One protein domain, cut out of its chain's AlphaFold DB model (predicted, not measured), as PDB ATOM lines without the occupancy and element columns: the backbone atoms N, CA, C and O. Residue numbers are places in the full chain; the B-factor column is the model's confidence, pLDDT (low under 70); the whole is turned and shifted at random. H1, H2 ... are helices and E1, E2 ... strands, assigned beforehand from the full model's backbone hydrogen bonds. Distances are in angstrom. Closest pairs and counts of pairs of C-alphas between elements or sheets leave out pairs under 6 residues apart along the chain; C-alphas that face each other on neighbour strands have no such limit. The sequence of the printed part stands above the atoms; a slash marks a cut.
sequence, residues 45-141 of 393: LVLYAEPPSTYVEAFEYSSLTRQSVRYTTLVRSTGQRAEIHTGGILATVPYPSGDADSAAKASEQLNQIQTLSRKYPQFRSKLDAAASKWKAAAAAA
ATOM      1  N   LEU A  45     -45.239  29.179 -29.603       97.94
ATOM      2  CA  LEU A  45     -44.821  27.938 -28.960       97.94
ATOM      3  C   LEU A  45     -43.304  27.962 -28.725       97.94
ATOM      4  O   LEU A  45     -42.544  28.310 -29.627       97.94
ATOM      5  N   VAL A  46     -42.850  27.563 -27.540       98.12
ATOM      6  CA  VAL A  46     -41.430  27.363 -27.225       98.12
ATOM      7  C   VAL A  46     -41.183  25.898 -26.892       98.12
ATOM      8  O   VAL A  46     -41.946  25.302 -26.136       98.12
ATOM      9  N   LEU A  47     -40.132  25.319 -27.473       97.94
ATOM     10  CA  LEU A  47     -39.620  23.993 -27.129       97.94
ATOM     11  C   LEU A  47     -38.397  24.179 -26.232       97.94
ATOM     12  O   LEU A  47     -37.459  24.886 -26.607       97.94
ATOM     13  N   TYR A  48     -38.411  23.552 -25.064       97.19
ATOM     14  CA  TYR A  48     -37.430  23.756 -24.005       97.19
ATOM     15  C   TYR A  48     -36.922  22.422 -23.457       97.19
ATOM     16  O   TYR A  48     -37.722  21.528 -23.212       97.19
ATOM     17  N   ALA A  49     -35.616  22.302 -23.238       95.56
ATOM     18  CA  ALA A  49     -34.990  21.224 -22.482       95.56
ATOM     19  C   ALA A  49     -34.238  21.824 -21.295       95.56
ATOM     20  O   ALA A  49     -33.391  22.696 -21.483       95.56
ATOM     21  N   GLU A  50     -34.546  21.375 -20.081       88.81
ATOM     22  CA  GLU A  50     -33.877  21.842 -18.864       88.81
ATOM     23  C   GLU A  50     -32.467  21.250 -18.800       88.81
ATOM     24  O   GLU A  50     -32.355  20.046 -18.623       88.81
ATOM     25  N   PRO A  51     -31.370  22.008 -18.955       77.88
ATOM     26  CA  PRO A  51     -30.037  21.409 -18.946       77.88
ATOM     27  C   PRO A  51     -29.684  20.857 -17.551       77.88
ATOM     28  O   PRO A  51     -29.977  21.527 -16.562       77.88
ATOM     29  N   PRO A  52     -29.012  19.693 -17.436       74.06
ATOM     30  CA  PRO A  52     -28.535  18.793 -18.496       74.06
ATOM     31  C   PRO A  52     -29.543  17.693 -18.904       74.06
ATOM     32  O   PRO A  52     -29.156  16.678 -19.478       74.06
ATOM     33  N   SER A  53     -30.824  17.846 -18.580       77.62
ATOM     34  CA  SER A  53     -31.871  16.856 -18.830       77.62
ATOM     35  C   SER A  53     -32.065  16.548 -20.315       77.62
ATOM     36  O   SER A  53     -32.035  17.420 -21.185       77.62
ATOM     37  N   THR A  54     -32.355  15.279 -20.597       81.19
ATOM     38  CA  THR A  54     -32.861  14.814 -21.895       81.19
ATOM     39  C   THR A  54     -34.354  15.086 -22.065       81.19
ATOM     40  O   THR A  54     -34.914  14.839 -23.135       81.19
ATOM     41  N   TYR A  55     -35.025  15.537 -21.005       90.25
ATOM     42  CA  TYR A  55     -36.443  15.836 -21.029       90.25
ATOM     43  C   TYR A  55     -36.698  17.159 -21.751       90.25
ATOM     44  O   TYR A  55     -36.108  18.191 -21.432       90.25
ATOM     45  N   VAL A  56     -37.588  17.103 -22.739       94.94
ATOM     46  CA  VAL A  56     -38.022  18.256 -23.523       94.94
ATOM     47  C   VAL A  56     -39.488  18.511 -23.204       94.94
ATOM     48  O   VAL A  56     -40.265  17.565 -23.085       94.94
ATOM     49  N   GLU A  57     -39.880  19.776 -23.142       96.00
ATOM     50  CA  GLU A  57     -41.263  20.228 -23.036       96.00
ATOM     51  C   GLU A  57     -41.582  21.267 -24.113       96.00
ATOM     52  O   GLU A  57     -40.696  21.900 -24.689       96.00
ATOM     53  N   ALA A  58     -42.874  21.454 -24.382       97.38
ATOM     54  CA  ALA A  58     -43.366  22.485 -25.284       97.38
ATOM     55  C   ALA A  58     -44.467  23.311 -24.609       97.38
ATOM     56  O   ALA A  58     -45.512  22.765 -24.228       97.38
ATOM     57  N   PHE A  59     -44.264  24.626 -24.510       95.69
ATOM     58  CA  PHE A  59     -45.193  25.561 -23.869       95.69
ATOM     59  C   PHE A  59     -45.704  26.596 -24.857       95.69
ATOM     60  O   PHE A  59     -44.944  27.101 -25.682       95.69
ATOM     61  N   GLU A  60     -46.978  26.960 -24.741       96.62
ATOM     62  CA  GLU A  60     -47.445  28.209 -25.331       96.62
ATOM     63  C   GLU A  60     -46.990  29.376 -24.451       96.62
ATOM     64  O   GLU A  60     -47.149  29.337 -23.227       96.62
ATOM     65  N   TYR A  61     -46.422  30.406 -25.072       96.94
ATOM     66  CA  TYR A  61     -45.927  31.591 -24.378       96.94
ATOM     67  C   TYR A  61     -46.692  32.840 -24.808       96.94
ATOM     68  O   TYR A  61     -47.058  32.976 -25.976       96.94
ATOM     69  N   SER A  62     -46.918  33.765 -23.878       95.12
ATOM     70  CA  SER A  62     -47.369  35.133 -24.153       95.12
ATOM     71  C   SER A  62     -46.181  36.093 -24.268       95.12
ATOM     72  O   SER A  62     -46.210  37.019 -25.077       95.12
ATOM     73  N   SER A  63     -45.086  35.845 -23.540       95.00
ATOM     74  CA  SER A  63     -43.822  36.566 -23.716       95.00
ATOM     75  C   SER A  63     -42.593  35.710 -23.401       95.00
ATOM     76  O   SER A  63     -42.640  34.763 -22.613       95.00
ATOM     77  N   LEU A  64     -41.489  36.053 -24.061       96.00
ATOM     78  CA  LEU A  64     -40.154  35.510 -23.840       96.00
ATOM     79  C   LEU A  64     -39.188  36.693 -23.801       96.00
ATOM     80  O   LEU A  64     -38.962  37.331 -24.827       96.00
ATOM     81  N   THR A  65     -38.628  36.983 -22.629       95.94
ATOM     82  CA  THR A  65     -37.730  38.127 -22.429       95.94
ATOM     83  C   THR A  65     -36.393  37.633 -21.908       95.94
ATOM     84  O   THR A  65     -36.290  37.178 -20.766       95.94
ATOM     85  N   ARG A  66     -35.359  37.718 -22.745       94.81
ATOM     86  CA  ARG A  66     -33.992  37.375 -22.348       94.81
ATOM     87  C   ARG A  66     -33.498  38.389 -21.317       94.81
ATOM     88  O   ARG A  66     -33.396  39.567 -21.634       94.81
ATOM     89  N   GLN A  67     -33.207  37.922 -20.106       85.88
ATOM     90  CA  GLN A  67     -32.706  38.765 -19.014       85.88
ATOM     91  C   GLN A  67     -31.179  38.794 -19.007       85.88
ATOM     92  O   GLN A  67     -30.564  39.822 -18.756       85.88
ATOM     93  N   SER A  68     -30.556  37.657 -19.322       87.56
ATOM     94  CA  SER A  68     -29.105  37.530 -19.363       87.56
ATOM     95  C   SER A  68     -28.659  36.548 -20.443       87.56
ATOM     96  O   SER A  68     -29.454  35.935 -21.168       87.56
ATOM     97  N   VAL A  69     -27.344  36.354 -20.558       87.56
ATOM     98  CA  VAL A  69     -26.791  35.315 -21.433       87.56
ATOM     99  C   VAL A  69     -27.322  33.933 -21.033       87.56
ATOM    100  O   VAL A  69     -27.590  33.124 -21.922       87.56
ATOM    101  N   ARG A  70     -27.535  33.703 -19.728       89.56
ATOM    102  CA  ARG A  70     -27.906  32.408 -19.142       89.56
ATOM    103  C   ARG A  70     -29.402  32.204 -18.944       89.56
ATOM    104  O   ARG A  70     -29.820  31.051 -19.003       89.56
ATOM    105  N   TYR A  71     -30.183  33.265 -18.748       91.69
ATOM    106  CA  TYR A  71     -31.590  33.155 -18.356       91.69
ATOM    107  C   TYR A  71     -32.546  33.957 -19.242       91.69
ATOM    108  O   TYR A  71     -32.250  35.062 -19.711       91.69
ATOM    109  N   THR A  72     -33.725  33.377 -19.447       94.69
ATOM    110  CA  THR A  72     -34.860  33.961 -20.156       94.69
ATOM    111  C   THR A  72     -36.094  33.854 -19.271       94.69
ATOM    112  O   THR A  72     -36.424  32.782 -18.770       94.69
ATOM    113  N   THR A  73     -36.800  34.967 -19.090       94.00
ATOM    114  CA  THR A  73     -38.133  34.949 -18.488       94.00
ATOM    115  C   THR A  73     -39.130  34.438 -19.522       94.00
ATOM    116  O   THR A  73     -39.288  35.042 -20.581       94.00
ATOM    117  N   LEU A  74     -39.816  33.351 -19.194       95.88
ATOM    118  CA  LEU A  74     -40.949  32.804 -19.926       95.88
ATOM    119  C   LEU A  74     -42.242  33.178 -19.196       95.88
ATOM    120  O   LEU A  74     -42.410  32.836 -18.028       95.88
ATOM    121  N   VAL A  75     -43.182  33.813 -19.894       93.56
ATOM    122  CA  VAL A  75     -44.576  33.925 -19.440       93.56
ATOM    123  C   VAL A  75     -45.428  33.018 -20.318       93.56
ATOM    124  O   VAL A  75     -45.459  33.168 -21.540       93.56
ATOM    125  N   ARG A  76     -46.073  32.026 -19.703       94.56
ATOM    126  CA  ARG A  76     -46.962  31.068 -20.376       94.56
ATOM    127  C   ARG A  76     -48.298  31.735 -20.711       94.56
ATOM    128  O   ARG A  76     -48.702  32.667 -20.026       94.56
ATOM    129  N   SER A  77     -49.038  31.213 -21.690       90.88
ATOM    130  CA  SER A  77     -50.397  31.707 -22.017       90.88
ATOM    131  C   SER A  77     -51.388  31.624 -20.840       90.88
ATOM    132  O   SER A  77     -52.378  32.348 -20.788       90.88
ATOM    133  N   THR A  78     -51.087  30.788 -19.844       87.81
ATOM    134  CA  THR A  78     -51.808  30.692 -18.565       87.81
ATOM    135  C   THR A  78     -51.490  31.824 -17.576       87.81
ATOM    136  O   THR A  78     -51.982  31.787 -16.452       87.81
ATOM    137  N   GLY A  79     -50.613  32.772 -17.926       86.06
ATOM    138  CA  GLY A  79     -50.115  33.833 -17.039       86.06
ATOM    139  C   GLY A  79     -49.001  33.390 -16.081       86.06
ATOM    140  O   GLY A  79     -48.434  34.207 -15.361       86.06
ATOM    141  N   GLN A  80     -48.649  32.099 -16.064       87.25
ATOM    142  CA  GLN A  80     -47.569  31.591 -15.216       87.25
ATOM    143  C   GLN A  80     -46.215  32.095 -15.724       87.25
ATOM    144  O   GLN A  80     -45.848  31.854 -16.876       87.25
ATOM    145  N   ARG A  81     -45.447  32.723 -14.832       90.62
ATOM    146  CA  ARG A  81     -44.074  33.161 -15.083       90.62
ATOM    147  C   ARG A  81     -43.075  32.103 -14.612       90.62
ATOM    148  O   ARG A  81     -43.254  31.506 -13.554       90.62
ATOM    149  N   ALA A  82     -42.033  31.873 -15.400       89.56
ATOM    150  CA  ALA A  82     -40.918  30.998 -15.068       89.56
ATOM    151  C   ALA A  82     -39.608  31.596 -15.588       89.56
ATOM    152  O   ALA A  82     -39.580  32.220 -16.649       89.56
ATOM    153  N   GLU A  83     -38.519  31.384 -14.860       91.81
ATOM    154  CA  GLU A  83     -37.174  31.669 -15.348       91.81
ATOM    155  C   GLU A  83     -36.573  30.373 -15.891       91.81
ATOM    156  O   GLU A  83     -36.529  29.361 -15.195       91.81
ATOM    157  N   ILE A  84     -36.177  30.386 -17.162       94.25
ATOM    158  CA  ILE A  84     -35.634  29.215 -17.852       94.25
ATOM    159  C   ILE A  84     -34.229  29.506 -18.364       94.25
ATOM    160  O   ILE A  84     -33.908  30.630 -18.758       94.25
ATOM    161  N   HIS A  85     -33.382  28.479 -18.401       93.75
ATOM    162  CA  HIS A  85     -32.057  28.603 -19.003       93.75
ATOM    163  C   HIS A  85     -32.162  28.934 -20.496       93.75
ATOM    164  O   HIS A  85     -32.744  28.174 -21.267       93.75
ATOM    165  N   THR A  86     -31.530  30.018 -20.941       94.62
ATOM    166  CA  THR A  86     -31.513  30.429 -22.354       94.62
ATOM    167  C   THR A  86     -30.944  29.329 -23.250       94.62
ATOM    168  O   THR A  86     -31.483  29.072 -24.321       94.62
ATOM    169  N   GLY A  87     -29.903  28.622 -22.790       93.50
ATOM    170  CA  GLY A  87     -29.316  27.489 -23.515       93.50
ATOM    171  C   GLY A  87     -30.222  26.256 -23.619       93.50
ATOM    172  O   GLY A  87     -29.949  25.374 -24.423       93.50
ATOM    173  N   GLY A  88     -31.299  26.197 -22.831       95.00
ATOM    174  CA  GLY A  88     -32.301  25.137 -22.914       95.00
ATOM    175  C   GLY A  88     -33.390  25.396 -23.958       95.00
ATOM    176  O   GLY A  88     -34.175  24.501 -24.257       95.00
ATOM    177  N   ILE A  89     -33.475  26.602 -24.531       97.00
ATOM    178  CA  ILE A  89     -34.458  26.912 -25.577       97.00
ATOM    179  C   ILE A  89     -34.008  26.252 -26.882       97.00
ATOM    180  O   ILE A  89     -33.058  26.691 -27.524       97.00
ATOM    181  N   LEU A  90     -34.716  25.199 -27.289       97.00
ATOM    182  CA  LEU A  90     -34.399  24.434 -28.493       97.00
ATOM    183  C   LEU A  90     -34.949  25.095 -29.757       97.00
ATOM    184  O   LEU A  90     -34.333  25.006 -30.817       97.00
ATOM    185  N   ALA A  91     -36.142  25.687 -29.660       97.94
ATOM    186  CA  ALA A  91     -36.791  26.398 -30.754       97.94
ATOM    187  C   ALA A  91     -37.930  27.289 -30.248       97.94
ATOM    188  O   ALA A  91     -38.601  26.967 -29.267       97.94
ATOM    189  N   THR A  92     -38.203  28.359 -30.989       97.88
ATOM    190  CA  THR A  92     -39.402  29.188 -30.846       97.88
ATOM    191  C   THR A  92     -40.163  29.211 -32.166       97.88
ATOM    192  O   THR A  92     -39.570  29.290 -33.241       97.88
ATOM    193  N   VAL A  93     -41.485  29.110 -32.081       97.75
ATOM    194  CA  VAL A  93     -42.414  29.192 -33.210       97.75
ATOM    195  C   VAL A  93     -43.417  30.298 -32.882       97.75
ATOM    196  O   VAL A  93     -44.399  30.030 -32.179       97.75
ATOM    197  N   PRO A  94     -43.176  31.548 -33.309       97.06
ATOM    198  CA  PRO A  94     -44.140  32.623 -33.116       97.06
ATOM    199  C   PRO A  94     -45.451  32.311 -33.846       97.06
ATOM    200  O   PRO A  94     -45.471  31.593 -34.846       97.06
ATOM    201  N   TYR A  95     -46.561  32.839 -33.345       96.50
ATOM    202  CA  TYR A  95     -47.842  32.844 -34.047       96.50
ATOM    203  C   TYR A  95     -47.967  34.094 -34.926       96.50
ATOM    204  O   TYR A  95     -47.339  35.109 -34.621       96.50
ATOM    205  N   PRO A  96     -48.748  34.032 -36.021       95.88
ATOM    206  CA  PRO A  96     -48.935  35.178 -36.905       95.88
ATOM    207  C   PRO A  96     -49.599  36.346 -36.157       95.88
ATOM    208  O   PRO A  96     -50.576  36.145 -35.434       95.88
ATOM    209  N   SER A  97     -49.086  37.564 -36.350       86.62
ATOM    210  CA  SER A  97     -49.548  38.808 -35.707       86.62
ATOM    211  C   SER A  97     -50.719  39.485 -36.433       86.62
ATOM    212  O   SER A  97     -51.211  40.511 -35.972       86.62
ATOM    213  N   GLY A  98     -51.194  38.910 -37.545       81.12
ATOM    214  CA  GLY A  98     -52.289  39.459 -38.358       81.12
ATOM    215  C   GLY A  98     -51.870  40.607 -39.286       81.12
ATOM    216  O   GLY A  98     -52.702  41.136 -40.018       81.12
ATOM    217  N   ASP A  99     -50.591  40.976 -39.275       82.81
ATOM    218  CA  ASP A  99     -49.994  41.940 -40.195       82.81
ATOM    219  C   ASP A  99     -49.679  41.317 -41.569       82.81
ATOM    220  O   ASP A  99     -49.641  40.095 -41.745       82.81
ATOM    221  N   ALA A 100     -49.433  42.173 -42.565       74.75
ATOM    222  CA  ALA A 100     -49.020  41.737 -43.901       74.75
ATOM    223  C   ALA A 100     -47.695  40.944 -43.869       74.75
ATOM    224  O   ALA A 100     -47.507  40.012 -44.654       74.75
ATOM    225  N   ASP A 101     -46.815  41.251 -42.912       80.19
ATOM    226  CA  ASP A 101     -45.534  40.569 -42.710       80.19
ATOM    227  C   ASP A 101     -45.704  39.090 -42.338       80.19
ATOM    228  O   ASP A 101     -44.870  38.251 -42.696       80.19
ATOM    229  N   SER A 102     -46.803  38.735 -41.671       83.19
ATOM    230  CA  SER A 102     -47.150  37.348 -41.366       83.19
ATOM    231  C   SER A 102     -47.360  36.525 -42.644       83.19
ATOM    232  O   SER A 102     -46.989  35.355 -42.703       83.19
ATOM    233  N   ALA A 103     -47.890  37.110 -43.717       82.19
ATOM    234  CA  ALA A 103     -48.061  36.384 -44.974       82.19
ATOM    235  C   ALA A 103     -46.711  36.005 -45.601       82.19
ATOM    236  O   ALA A 103     -46.524  34.867 -46.038       82.19
ATOM    237  N   ALA A 104     -45.760  36.943 -45.595       86.50
ATOM    238  CA  ALA A 104     -44.421  36.739 -46.141       86.50
ATOM    239  C   ALA A 104     -43.628  35.685 -45.348       86.50
ATOM    240  O   ALA A 104     -42.931  34.857 -45.934       86.50
ATOM    241  N   LYS A 105     -43.789  35.663 -44.018       93.62
ATOM    242  CA  LYS A 105     -43.093  34.729 -43.114       93.62
ATOM    243  C   LYS A 105     -43.718  33.331 -43.062       93.62
ATOM    244  O   LYS A 105     -43.088  32.400 -42.564       93.62
ATOM    245  N   ALA A 106     -44.934  33.142 -43.580       94.31
ATOM    246  CA  ALA A 106     -45.678  31.895 -43.399       94.31
ATOM    247  C   ALA A 106     -44.968  30.659 -43.968       94.31
ATOM    248  O   ALA A 106     -44.944  29.616 -43.317       94.31
ATOM    249  N   SER A 107     -44.364  30.761 -45.155       93.62
ATOM    250  CA  SER A 107     -43.643  29.636 -45.771       93.62
ATOM    251  C   SER A 107     -42.418  29.220 -44.949       93.62
ATOM    252  O   SER A 107     -42.193  28.029 -44.738       93.62
ATOM    253  N   GLU A 108     -41.654  30.192 -44.442       96.00
ATOM    254  CA  GLU A 108     -40.494  29.951 -43.577       96.00
ATOM    255  C   GLU A 108     -40.918  29.254 -42.279       96.00
ATOM    256  O   GLU A 108     -40.374  28.211 -41.913       96.00
ATOM    257  N   GLN A 109     -41.961  29.774 -41.632       97.19
ATOM    258  CA  GLN A 109     -42.476  29.231 -40.379       97.19
ATOM    259  C   GLN A 109     -43.063  27.825 -40.553       97.19
ATOM    260  O   GLN A 109     -42.816  26.947 -39.726       97.19
ATOM    261  N   LEU A 110     -43.767  27.545 -41.654       97.44
ATOM    262  CA  LEU A 110     -44.264  26.197 -41.956       97.44
ATOM    263  C   LEU A 110     -43.124  25.190 -42.175       97.44
ATOM    264  O   LEU A 110     -43.207  24.066 -41.673       97.44
ATOM    265  N   ASN A 111     -42.044  25.592 -42.849       97.50
ATOM    266  CA  ASN A 111     -40.855  24.751 -43.024       97.50
ATOM    267  C   ASN A 111     -40.146  24.483 -41.686       97.50
ATOM    268  O   ASN A 111     -39.745  23.344 -41.406       97.50
ATOM    269  N   GLN A 112     -40.035  25.503 -40.828       97.75
ATOM    270  CA  GLN A 112     -39.496  25.358 -39.477       97.75
ATOM    271  C   GLN A 112     -40.338  24.368 -38.660       97.75
ATOM    272  O   GLN A 112     -39.798  23.418 -38.092       97.75
ATOM    273  N   ILE A 113     -41.665  24.522 -38.656       98.12
ATOM    274  CA  ILE A 113     -42.585  23.627 -37.942       98.12
ATOM    275  C   ILE A 113     -42.488  22.189 -38.464       98.12
ATOM    276  O   ILE A 113     -42.468  21.247 -37.669       98.12
ATOM    277  N   GLN A 114     -42.378  21.994 -39.781       98.19
ATOM    278  CA  GLN A 114     -42.209  20.662 -40.363       98.19
ATOM    279  C   GLN A 114     -40.892  20.011 -39.918       98.19
ATOM    280  O   GLN A 114     -40.874  18.824 -39.589       98.19
ATOM    281  N   THR A 115     -39.803  20.781 -39.861       98.19
ATOM    282  CA  THR A 115     -38.498  20.315 -39.366       98.19
ATOM    283  C   THR A 115     -38.580  19.918 -37.892       98.19
ATOM    284  O   THR A 115     -38.161  18.821 -37.517       98.19
ATOM    285  N   LEU A 116     -39.201  20.762 -37.061       98.00
ATOM    286  CA  LEU A 116     -39.411  20.485 -35.640       98.00
ATOM    287  C   LEU A 116     -40.308  19.264 -35.416       98.00
ATOM    288  O   LEU A 116     -40.035  18.482 -34.514       98.00
ATOM    289  N   SER A 117     -41.320  19.046 -36.261       97.94
ATOM    290  CA  SER A 117     -42.231  17.897 -36.148       97.94
ATOM    291  C   SER A 117     -41.538  16.567 -36.440       97.94
ATOM    292  O   SER A 117     -41.895  15.549 -35.853       97.94
ATOM    293  N   ARG A 118     -40.529  16.566 -37.326       98.00
ATOM    294  CA  ARG A 118     -39.675  15.389 -37.568       98.00
ATOM    295  C   ARG A 118     -38.699  15.162 -36.415       98.00
ATOM    296  O   ARG A 118     -38.471  14.018 -36.041       98.00
ATOM    297  N   LYS A 119     -38.131  16.240 -35.860       97.75
ATOM    298  CA  LYS A 119     -37.139  16.175 -34.775       97.75
ATOM    299  C   LYS A 119     -37.756  15.823 -33.415       97.75
ATOM    300  O   LYS A 119     -37.122  15.127 -32.632       97.75
ATOM    301  N   TYR A 120     -38.977  16.283 -33.142       97.25
ATOM    302  CA  TYR A 120     -39.669  16.123 -31.860       97.25
ATOM    303  C   TYR A 120     -41.094  15.572 -32.060       97.25
ATOM    304  O   TYR A 120     -42.080  16.299 -31.878       97.25
ATOM    305  N   PRO A 121     -41.237  14.289 -32.448       97.56
ATOM    306  CA  PRO A 121     -42.533  13.690 -32.771       97.56
ATOM    307  C   PRO A 121     -43.529  13.715 -31.600       97.56
ATOM    308  O   PRO A 121     -44.736  13.779 -31.829       97.56
ATOM    309  N   GLN A 122     -43.049  13.751 -30.353       96.81
ATOM    310  CA  GLN A 122     -43.885  13.862 -29.154       96.81
ATOM    311  C   GLN A 122     -44.676  15.183 -29.065       96.81
ATOM    312  O   GLN A 122     -45.676  15.246 -28.356       96.81
ATOM    313  N   PHE A 123     -44.281  16.230 -29.803       97.94
ATOM    314  CA  PHE A 123     -44.996  17.518 -29.840       97.94
ATOM    315  C   PHE A 123     -45.777  17.752 -31.130       97.94
ATOM    316  O   PHE A 123     -46.253  18.866 -31.356       97.94
ATOM    317  N   ARG A 124     -45.947  16.718 -31.964       97.44
ATOM    318  CA  ARG A 124     -46.595  16.833 -33.275       97.44
ATOM    319  C   ARG A 124     -47.968  17.501 -33.205       97.44
ATOM    320  O   ARG A 124     -48.215  18.420 -33.967       97.44
ATOM    321  N   SER A 125     -48.805  17.150 -32.226       97.62
ATOM    322  CA  SER A 125     -50.124  17.783 -32.050       97.62
ATOM    323  C   SER A 125     -50.042  19.305 -31.826       97.62
ATOM    324  O   SER A 125     -50.771  20.065 -32.465       97.62
ATOM    325  N   LYS A 126     -49.119  19.777 -30.975       97.19
ATOM    326  CA  LYS A 126     -48.935  21.219 -30.715       97.19
ATOM    327  C   LYS A 126     -48.345  21.946 -31.925       97.19
ATOM    328  O   LYS A 126     -48.734  23.074 -32.227       97.19
ATOM    329  N   LEU A 127     -47.419  21.296 -32.623       98.19
ATOM    330  CA  LEU A 127     -46.798  21.819 -33.838       98.19
ATOM    331  C   LEU A 127     -47.796  21.880 -35.004       98.19
ATOM    332  O   LEU A 127     -47.832  22.882 -35.710       98.19
ATOM    333  N   ASP A 128     -48.675  20.890 -35.154       97.62
ATOM    334  CA  ASP A 128     -49.748  20.891 -36.153       97.62
ATOM    335  C   ASP A 128     -50.765  22.011 -35.879       97.62
ATOM    336  O   ASP A 128     -51.218  22.690 -36.808       97.62
ATOM    337  N   ALA A 129     -51.075  22.286 -34.607       97.00
ATOM    338  CA  ALA A 129     -51.896  23.435 -34.227       97.00
ATOM    339  C   ALA A 129     -51.224  24.770 -34.607       97.00
ATOM    340  O   ALA A 129     -51.872  25.650 -35.180       97.00
ATOM    341  N   ALA A 130     -49.916  24.912 -34.363       97.25
ATOM    342  CA  ALA A 130     -49.143  26.075 -34.802       97.25
ATOM    343  C   ALA A 130     -49.119  26.209 -36.337       97.25
ATOM    344  O   ALA A 130     -49.349  27.296 -36.868       97.25
ATOM    345  N   ALA A 131     -48.919  25.103 -37.063       97.88
ATOM    346  CA  ALA A 131     -48.948  25.083 -38.524       97.88
ATOM    347  C   ALA A 131     -50.317  25.511 -39.064       97.88
ATOM    348  O   ALA A 131     -50.396  26.215 -40.068       97.88
ATOM    349  N   SER A 132     -51.398  25.109 -38.395       96.94
ATOM    350  CA  SER A 132     -52.763  25.458 -38.790       96.94
ATOM    351  C   SER A 132     -53.010  26.966 -38.674       96.94
ATOM    352  O   SER A 132     -53.584  27.554 -39.590       96.94
ATOM    353  N   LYS A 133     -52.485  27.616 -37.621       95.31
ATOM    354  CA  LYS A 133     -52.513  29.084 -37.466       95.31
ATOM    355  C   LYS A 133     -51.779  29.787 -38.621       95.31
ATOM    356  O   LYS A 133     -52.327  30.709 -39.221       95.31
ATOM    357  N   TRP A 134     -50.592  29.311 -39.003       96.25
ATOM    358  CA  TRP A 134     -49.832  29.874 -40.130       96.25
ATOM    359  C   TRP A 134     -50.476  29.623 -41.500       96.25
ATOM    360  O   TRP A 134     -50.486  30.519 -42.342       96.25
ATOM    361  N   LYS A 135     -51.070  28.445 -41.729       95.38
ATOM    362  CA  LYS A 135     -51.836  28.158 -42.957       95.38
ATOM    363  C   LYS A 135     -53.047  29.079 -43.090       95.38
ATOM    364  O   LYS A 135     -53.293  29.588 -44.180       95.38
ATOM    365  N   ALA A 136     -53.768  29.314 -41.994       91.56
ATOM    366  CA  ALA A 136     -54.897  30.240 -41.972       91.56
ATOM    367  C   ALA A 136     -54.457  31.675 -42.304       91.56
ATOM    368  O   ALA A 136     -55.074  32.315 -43.151       91.56
ATOM    369  N   ALA A 137     -53.349  32.148 -41.723       90.75
ATOM    370  CA  ALA A 137     -52.792  33.466 -42.034       90.75
ATOM    371  C   ALA A 137     -52.356  33.594 -43.507       90.75
ATOM    372  O   ALA A 137     -52.678  34.579 -44.170       90.75
ATOM    373  N   ALA A 138     -51.693  32.572 -44.057       90.88
ATOM    374  CA  ALA A 138     -51.298  32.551 -45.466       90.88
ATOM    375  C   ALA A 138     -52.504  32.536 -46.423       90.88
ATOM    376  O   ALA A 138     -52.454  33.147 -47.489       90.88
ATOM    377  N   ALA A 139     -53.583  31.835 -46.059       90.38
ATOM    378  CA  ALA A 139     -54.819  31.816 -46.836       90.38
ATOM    379  C   ALA A 139     -55.534  33.175 -46.792       90.38
ATOM    380  O   ALA A 139     -55.952  33.670 -47.838       90.38
ATOM    381  N   ALA A 140     -55.607  33.804 -45.614       86.81
ATOM    382  CA  ALA A 140     -56.212  35.122 -45.435       86.81
ATOM    383  C   ALA A 140     -55.523  36.206 -46.281       86.81
ATOM    384  O   ALA A 140     -56.195  37.072 -46.824       86.81
ATOM    385  N   ALA A 141     -54.202  36.118 -46.457       85.31
ATOM    386  CA  ALA A 141     -53.445  37.060 -47.279       85.31
ATOM    387  C   ALA A 141     -53.615  36.867 -48.798       85.31
ATOM    388  O   ALA A 141     -53.402  37.801 -49.565       85.31
TER     389      ALA A 141
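This is residues 45 to 141 of the 393 residues of an uncharacterized protein of Verrucomicrobiaceae bacterium (UniProt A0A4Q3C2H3). A strongly twisted, curled sheet of five strands has a helical hairpin, H1 and H2, packed over its E2, E1 and E5 part: two layers, the helices on one face of the sheet. E2 bends by 108 degrees at residue 62, and E3 and E4, beyond the bend, lie away from the helices. The 97 printed residues run E1 E2 E3 E4 E5 H1 H2; the sheet's order is E4 E3 E2 E1 E5, all antiparallel, and the class is mixed, helices and strands. The whole is compact, with a radius of gyration of the C-alphas of 13.9 A, and spans 40 by 26 by 24 A, only just elongated.

E1, residues 45 to 49, and E2, residues 56 to 66, form a hairpin, with N 46 and O 59 2.8 A apart. E2 and E3, residues 71 to 76, form another, with N 65 and O 73 at 2.9 A. E3 and E4, residues 81 to 85, form a third, with N 74 and O 82 at 2.8 A. E1 to E4 are a meander, each strand the antiparallel neighbour of the one before. E5, residues 89 to 94, is antiparallel to E1, with N 47 and O 91 at 2.9 A. H1, residues 100 to 119, is on the sheet over E5; their closest C-alphas are those of Val 93 and Gln 109, 7.2 A. H2, residues 121 to 141, is on the sheet, its height 10.0 A, and runs along the strands, at 19 degrees to E1 on the local plane. H1 and H2 touch, closest at the C-alphas of Ala 103 and Ala 138, 5.0 A, at a shallow tilt of 19 degrees, opposite ways. O i to N i+4 pairs within hydrogen-bond range number 13 of 16 in H1 and 15 of 17 in H2.

E1 begins at C-alpha 45 (-44.821, 27.938, -28.960). E2 is 19.6 A long; H1 and H2 are each 29.6 A. H2 ends at C-alpha 141 (-53.445, 37.060, -47.279).

The C-alphas farthest apart are those of Pro 52 and Ala 141, 42.2 A. The printed part has no cut, no link is long, and no printed residue is under 70 in pLDDT.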